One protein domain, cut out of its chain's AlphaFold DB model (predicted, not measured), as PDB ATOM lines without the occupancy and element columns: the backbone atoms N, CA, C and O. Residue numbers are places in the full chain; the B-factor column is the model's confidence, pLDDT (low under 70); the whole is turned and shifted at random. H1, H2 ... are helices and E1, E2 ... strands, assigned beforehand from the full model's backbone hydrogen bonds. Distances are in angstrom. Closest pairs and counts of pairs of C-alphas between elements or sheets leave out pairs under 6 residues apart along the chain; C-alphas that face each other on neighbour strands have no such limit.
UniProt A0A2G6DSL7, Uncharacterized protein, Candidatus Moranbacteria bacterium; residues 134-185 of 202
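Overview. This is residues 134 to 185 of the 202 residues of an uncharacterized protein of Candidatus Moranbacteria bacterium (UniProt A0A2G6DSL7). Little regular structure is here: a small strand hairpin, E1 and E2, and a long loop, residues 152 to 167, leading away from it to helix H1 and short strand E3 at one end of a flat outline. The 52 printed residues hold, in order, E1, E2, H1 and E3, mixed in class, with 20 residues in named elements. The whole is loose, radius of gyration of the C-alphas 13.2 A, spanning 37 by 28 by 14 A.

Arrangement. Look first at E1, residues 140 to 143, and E2, residues 149 to 151: this antiparallel hairpin has N 142 and O 150 within hydrogen-bond range, 2.9 A. In H1, residues 168 to 177, every O i to N i+4 pair is within hydrogen-bond range. E3, residues 181 to 183, pairs with no named strand; its closest C-alpha to H1 is Trp 182, 6.3 A from that of Cys 175. E1 is apart from H1 and E3.

Along the chain. Find C-alpha 140 at (1.059, -42.479, -25.306); E1 runs 10.4 A from there, and E2 6.2 A. H1 runs 14.1 A from C-alpha 168 at (12.451, -42.629, -24.222); E3, 6.4 A long, ends with C-alpha 183 at (17.509, -48.614, -15.895).

Size, cuts and confidence. The C-alphas of Pro 158 and Ile 181, the two farthest apart, are 37.2 A apart. The printed part has no cut; the link from E2 to H1 is long. Confidence is low at residue 160.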
ATOM      1  N   TRP A 134       6.244 -44.647 -26.850       87.44
ATOM      2  CA  TRP A 134       5.966 -43.957 -28.106       87.44
ATOM      3  C   TRP A 134       4.749 -43.049 -27.981       87.44
ATOM      4  O   TRP A 134       3.754 -43.432 -27.369       87.44
ATOM      5  N   PHE A 135       4.779 -41.888 -28.620       87.50
ATOM      6  CA  PHE A 135       3.603 -41.052 -28.805       87.50
ATOM      7  C   PHE A 135       3.136 -41.140 -30.259       87.50
ATOM      8  O   PHE A 135       3.899 -40.835 -31.166       87.50
ATOM      9  N   ASP A 136       1.893 -41.567 -30.496       82.75
ATOM     10  CA  ASP A 136       1.357 -41.815 -31.851       82.75
ATOM     11  C   ASP A 136       0.696 -40.587 -32.505       82.75
ATOM     12  O   ASP A 136      -0.015 -40.712 -33.502       82.75
ATOM     13  N   GLY A 137       0.890 -39.408 -31.915       83.06
ATOM     14  CA  GLY A 137       0.238 -38.165 -32.320       83.06
ATOM     15  C   GLY A 137      -0.978 -37.784 -31.470       83.06
ATOM     16  O   GLY A 137      -1.406 -36.629 -31.498       83.06
ATOM     17  N   CYS A 138      -1.506 -38.715 -30.668       83.69
ATOM     18  CA  CYS A 138      -2.600 -38.456 -29.726       83.69
ATOM     19  C   CYS A 138      -2.476 -39.245 -28.413       83.69
ATOM     20  O   CYS A 138      -2.788 -38.749 -27.331       83.69
ATOM     21  N   ASN A 139      -2.017 -40.484 -28.499       86.38
ATOM     22  CA  ASN A 139      -1.912 -41.427 -27.405       86.38
ATOM     23  C   ASN A 139      -0.456 -41.685 -27.056       86.38
ATOM     24  O   ASN A 139       0.422 -41.715 -27.915       86.38
ATOM     25  N   THR A 140      -0.219 -41.944 -25.774       89.25
ATOM     26  CA  THR A 140       1.059 -42.479 -25.306       89.25
ATOM     27  C   THR A 140       0.950 -43.992 -25.200       89.25
ATOM     28  O   THR A 140       0.033 -44.514 -24.563       89.25
ATOM     29  N   CYS A 141       1.884 -44.692 -25.824       88.44
ATOM     30  CA  CYS A 141       1.974 -46.136 -25.900       88.44
ATOM     31  C   CYS A 141       3.248 -46.620 -25.216       88.44
ATOM     32  O   CYS A 141       4.314 -46.079 -25.466       88.44
ATOM     33  N   LYS A 142       3.160 -47.672 -24.401       88.69
ATOM     34  CA  LYS A 142       4.311 -48.335 -23.776       88.69
ATOM     35  C   LYS A 142       4.353 -49.798 -24.203       88.69
ATOM     36  O   LYS A 142       3.310 -50.452 -24.221       88.69
ATOM     37  N   LYS A 143       5.524 -50.330 -24.553       85.94
ATOM     38  CA  LYS A 143       5.689 -51.774 -24.770       85.94
ATOM     39  C   LYS A 143       5.612 -52.504 -23.434       85.94
ATOM     40  O   LYS A 143       6.192 -52.073 -22.448       85.94
ATOM     41  N   ASP A 144       4.892 -53.614 -23.389       80.25
ATOM     42  CA  ASP A 144       4.964 -54.537 -22.262       80.25
ATOM     43  C   ASP A 144       6.167 -55.488 -22.394       80.25
ATOM     44  O   ASP A 144       6.907 -55.462 -23.380       80.25
ATOM     45  N   ALA A 145       6.368 -56.351 -21.396       77.31
ATOM     46  CA  ALA A 145       7.466 -57.322 -21.375       77.31
ATOM     47  C   ALA A 145       7.451 -58.322 -22.553       77.31
ATOM     48  O   ALA A 145       8.454 -58.985 -22.800       77.31
ATOM     49  N   ASN A 146       6.336 -58.437 -23.283       77.88
ATOM     50  CA  ASN A 146       6.206 -59.286 -24.467       77.88
ATOM     51  C   ASN A 146       6.325 -58.482 -25.776       77.88
ATOM     52  O   ASN A 146       6.057 -59.020 -26.850       77.88
ATOM     53  N   GLY A 147       6.680 -57.195 -25.699       75.19
ATOM     54  CA  GLY A 147       6.808 -56.298 -26.845       75.19
ATOM     55  C   GLY A 147       5.476 -55.779 -27.396       75.19
ATOM     56  O   GLY A 147       5.462 -55.159 -28.459       75.19
ATOM     57  N   LYS A 148       4.346 -56.005 -26.711       79.94
ATOM     58  CA  LYS A 148       3.042 -55.505 -27.163       79.94
ATOM     59  C   LYS A 148       2.819 -54.076 -26.674       79.94
ATOM     60  O   LYS A 148       3.025 -53.777 -25.504       79.94
ATOM     61  N   LEU A 149       2.341 -53.207 -27.562       81.81
ATOM     62  CA  LEU A 149       2.002 -51.827 -27.215       81.81
ATOM     63  C   LEU A 149       0.710 -51.754 -26.391       81.81
ATOM     64  O   LEU A 149      -0.331 -52.290 -26.774       81.81
ATOM     65  N   GLN A 150       0.801 -51.041 -25.276       87.62
ATOM     66  CA  GLN A 150      -0.293 -50.653 -24.399       87.62
ATOM     67  C   GLN A 150      -0.432 -49.135 -24.488       87.62
ATOM     68  O   GLN A 150       0.433 -48.405 -24.009       87.62
ATOM     69  N   CYS A 151      -1.493 -48.662 -25.138       87.75
ATOM     70  CA  CYS A 151      -1.714 -47.240 -25.378       87.75
ATOM     71  C   CYS A 151      -2.795 -46.680 -24.463       87.75
ATOM     72  O   CYS A 151      -3.776 -47.356 -24.144       87.75
ATOM     73  N   THR A 152      -2.653 -45.410 -24.097       87.56
ATOM     74  CA  THR A 152      -3.796 -44.625 -23.632       87.56
ATOM     75  C   THR A 152      -4.866 -44.587 -24.724       87.56
ATOM     76  O   THR A 152      -4.557 -44.701 -25.905       87.56
ATOM     77  N   THR A 153      -6.129 -44.403 -24.344       86.75
ATOM     78  CA  THR A 153      -7.237 -44.246 -25.299       86.75
ATOM     79  C   THR A 153      -7.833 -42.851 -25.166       86.75
ATOM     80  O   THR A 153      -8.896 -42.667 -24.568       86.75
ATOM     81  N   GLN A 154      -7.101 -41.860 -25.660       84.00
ATOM     82  CA  GLN A 154      -7.522 -40.468 -25.719       84.00
ATOM     83  C   GLN A 154      -8.183 -40.170 -27.067       84.00
ATOM     84  O   GLN A 154      -7.885 -40.789 -28.089       84.00
ATOM     85  N   HIS A 155      -9.114 -39.218 -27.058       82.06
ATOM     86  CA  HIS A 155      -9.697 -38.678 -28.276       82.06
ATOM     87  C   HIS A 155      -9.129 -37.282 -28.510       82.06
ATOM     88  O   HIS A 155      -9.384 -36.377 -27.715       82.06
ATOM     89  N   CYS A 156      -8.378 -37.116 -29.595       79.00
ATOM     90  CA  CYS A 156      -7.802 -35.837 -29.987       79.00
ATOM     91  C   CYS A 156      -8.578 -35.260 -31.171       79.00
ATOM     92  O   CYS A 156      -8.894 -35.975 -32.123       79.00
ATOM     93  N   ALA A 157      -8.890 -33.966 -31.112       78.44
ATOM     94  CA  ALA A 157      -9.434 -33.261 -32.264       78.44
ATOM     95  C   ALA A 157      -8.355 -33.143 -33.361       78.44
ATOM     96  O   ALA A 157      -7.171 -33.072 -33.034       78.44
ATOM     97  N   PRO A 158      -8.731 -33.071 -34.651       73.62
ATOM     98  CA  PRO A 158      -7.762 -32.974 -35.748       73.62
ATOM     99  C   PRO A 158      -6.777 -31.804 -35.612       73.62
ATOM    100  O   PRO A 158      -5.629 -31.913 -36.017       73.62
ATOM    101  N   GLU A 159      -7.218 -30.706 -34.999       72.50
ATOM    102  CA  GLU A 159      -6.439 -29.479 -34.780       72.50
ATOM    103  C   GLU A 159      -5.348 -29.617 -33.702       72.50
ATOM    104  O   GLU A 159      -4.512 -28.730 -33.570       72.50
ATOM    105  N   ILE A 160      -5.369 -30.697 -32.912       69.62
ATOM    106  CA  ILE A 160      -4.434 -30.939 -31.799       69.62
ATOM    107  C   ILE A 160      -3.633 -32.237 -31.967       69.62
ATOM    108  O   ILE A 160      -2.938 -32.645 -31.037       69.62
ATOM    109  N   ILE A 161      -3.737 -32.891 -33.128       73.50
ATOM    110  CA  ILE A 161      -2.867 -34.017 -33.472       73.50
ATOM    111  C   ILE A 161      -1.454 -33.467 -33.656       73.50
ATOM    112  O   ILE A 161      -1.233 -32.528 -34.416       73.50
ATOM    113  N   GLN A 162      -0.513 -34.055 -32.936       77.69
ATOM    114  CA  GLN A 162       0.908 -33.731 -33.023       77.69
ATOM    115  C   GLN A 162       1.636 -34.801 -33.848       77.69
ATOM    116  O   GLN A 162       1.084 -35.872 -34.104       77.69
ATOM    117  N   SER A 163       2.883 -34.538 -34.242       74.69
ATOM    118  CA  SER A 163       3.732 -35.556 -34.870       74.69
ATOM    119  C   SER A 163       4.014 -36.707 -33.904       74.69
ATOM    120  O   SER A 163       4.176 -36.499 -32.693       74.69
ATOM    121  N   GLU A 164       4.051 -37.924 -34.448       80.62
ATOM    122  CA  GLU A 164       4.489 -39.098 -33.700       80.62
ATOM    123  C   GLU A 164       5.979 -39.000 -33.366       80.62
ATOM    124  O   GLU A 164       6.738 -38.434 -34.144       80.62
ATOM    125  N   ARG A 165       6.377 -39.514 -32.198       82.31
ATOM    126  CA  ARG A 165       7.766 -39.440 -31.718       82.31
ATOM    127  C   ARG A 165       8.064 -40.464 -30.634       82.31
ATOM    128  O   ARG A 165       7.154 -40.920 -29.928       82.31
ATOM    129  N   CYS A 166       9.343 -40.780 -30.449       85.88
ATOM    130  CA  CYS A 166       9.786 -41.581 -29.315       85.88
ATOM    131  C   CYS A 166       9.959 -40.714 -28.061       85.88
ATOM    132  O   CYS A 166      10.547 -39.639 -28.114       85.88
ATOM    133  N   LEU A 167       9.482 -41.196 -26.912       86.25
ATOM    134  CA  LEU A 167       9.569 -40.477 -25.636       86.25
ATOM    135  C   LEU A 167      10.706 -40.972 -24.733       86.25
ATOM    136  O   LEU A 167      10.955 -40.367 -23.694       86.25
ATOM    137  N   ASP A 168      11.419 -42.043 -25.092       84.06
ATOM    138  CA  ASP A 168      12.451 -42.629 -24.222       84.06
ATOM    139  C   ASP A 168      13.575 -41.639 -23.890       84.06
ATOM    140  O   ASP A 168      14.043 -41.588 -22.752       84.06
ATOM    141  N   ALA A 169      13.990 -40.818 -24.860       78.31
ATOM    142  CA  ALA A 169      14.997 -39.783 -24.638       78.31
ATOM    143  C   ALA A 169      14.505 -38.717 -23.643       78.31
ATOM    144  O   ALA A 169      15.227 -38.378 -22.703       78.31
ATOM    145  N   ASP A 170      13.265 -38.250 -23.809       81.69
ATOM    146  CA  ASP A 170      12.645 -37.237 -22.948       81.69
ATOM    147  C   ASP A 170      12.488 -37.752 -21.514       81.69
ATOM    148  O   ASP A 170      12.853 -37.071 -20.549       81.69
ATOM    149  N   ILE A 171      12.009 -38.991 -21.370       84.38
ATOM    150  CA  ILE A 171      11.832 -39.653 -20.075       84.38
ATOM    151  C   ILE A 171      13.193 -39.871 -19.408       84.38
ATOM    152  O   ILE A 171      13.340 -39.585 -18.220       84.38
ATOM    153  N   ARG A 172      14.218 -40.320 -20.146       84.62
ATOM    154  CA  ARG A 172      15.578 -40.494 -19.609       84.62
ATOM    155  C   ARG A 172      16.167 -39.159 -19.138       84.62
ATOM    156  O   ARG A 172      16.775 -39.101 -18.066       84.62
ATOM    157  N   ALA A 173      15.966 -38.083 -19.896       79.75
ATOM    158  CA  ALA A 173      16.406 -36.744 -19.516       79.75
ATOM    159  C   ALA A 173      15.681 -36.249 -18.250       79.75
ATOM    160  O   ALA A 173      16.310 -35.702 -17.340       79.75
ATOM    161  N   GLU A 174      14.368 -36.472 -18.147       84.88
ATOM    162  CA  GLU A 174      13.592 -36.172 -16.940       84.88
ATOM    163  C   GLU A 174      14.063 -36.985 -15.729       84.88
ATOM    164  O   GLU A 174      14.276 -36.416 -14.658       84.88
ATOM    165  N   CYS A 175      14.325 -38.278 -15.922       84.31
ATOM    166  CA  CYS A 175      14.899 -39.178 -14.923       84.31
ATOM    167  C   CYS A 175      16.148 -38.583 -14.277       84.31
ATOM    168  O   CYS A 175      16.260 -38.449 -13.058       84.31
ATOM    169  N   LYS A 176      17.073 -38.158 -15.139       84.56
ATOM    170  CA  LYS A 176      18.349 -37.577 -14.748       84.56
ATOM    171  C   LYS A 176      18.161 -36.236 -14.045       84.56
ATOM    172  O   LYS A 176      18.808 -35.990 -13.030       84.56
ATOM    173  N   ARG A 177      17.257 -35.376 -14.538       84.62
ATOM    174  CA  ARG A 177      16.908 -34.099 -13.883       84.62
ATOM    175  C   ARG A 177      16.306 -34.305 -12.495       84.62
ATOM    176  O   ARG A 177      16.552 -33.491 -11.610       84.62
ATOM    177  N   ALA A 178      15.561 -35.389 -12.296       85.62
ATOM    178  CA  ALA A 178      15.003 -35.775 -11.005       85.62
ATOM    179  C   ALA A 178      16.033 -36.418 -10.051       85.62
ATOM    180  O   ALA A 178      15.657 -36.821  -8.953       85.62
ATOM    181  N   GLY A 179      17.305 -36.536 -10.453       86.44
ATOM    182  CA  GLY A 179      18.344 -37.200  -9.660       86.44
ATOM    183  C   GLY A 179      18.127 -38.708  -9.517       86.44
ATOM    184  O   GLY A 179      18.621 -39.307  -8.568       86.44
ATOM    185  N   ARG A 180      17.355 -39.318 -10.424       87.94
ATOM    186  CA  ARG A 180      17.045 -40.751 -10.433       87.94
ATOM    187  C   ARG A 180      17.962 -41.501 -11.390       87.94
ATOM    188  O   ARG A 180      18.591 -40.907 -12.269       87.94
ATOM    189  N   ILE A 181      18.008 -42.819 -11.227       87.69
ATOM    190  CA  ILE A 181      18.804 -43.706 -12.074       87.69
ATOM    191  C   ILE A 181      17.887 -44.306 -13.139       87.69
ATOM    192  O   ILE A 181      16.841 -44.873 -12.826       87.69
ATOM    193  N   TRP A 182      18.276 -44.160 -14.402       85.62
ATOM    194  CA  TRP A 182      17.594 -44.798 -15.522       85.62
ATOM    195  C   TRP A 182      18.097 -46.232 -15.694       85.62
ATOM    196  O   TRP A 182      19.298 -46.438 -15.869       85.62
ATOM    197  N   GLU A 183      17.186 -47.203 -15.681       85.94
ATOM    198  CA  GLU A 183      17.509 -48.614 -15.895       85.94
ATOM    199  C   GLU A 183      17.127 -49.031 -17.322       85.94
ATOM    200  O   GLU A 183      15.953 -49.259 -17.617       85.94
ATOM    201  N   ASP A 184      18.113 -49.176 -18.214       79.44
ATOM    202  CA  ASP A 184      17.877 -49.508 -19.631       79.44
ATOM    203  C   ASP A 184      17.149 -50.845 -19.832       79.44
ATOM    204  O   ASP A 184      16.381 -50.999 -20.775       79.44
ATOM    205  N   GLY A 185      17.336 -51.822 -18.940       76.81
ATOM    206  CA  GLY A 185      16.638 -53.108 -19.033       76.81
ATOM    207  C   GLY A 185      15.139 -53.018 -18.730       76.81
ATOM    208  O   GLY A 185      14.358 -53.818 -19.242       76.81
TER     209      GLY A 185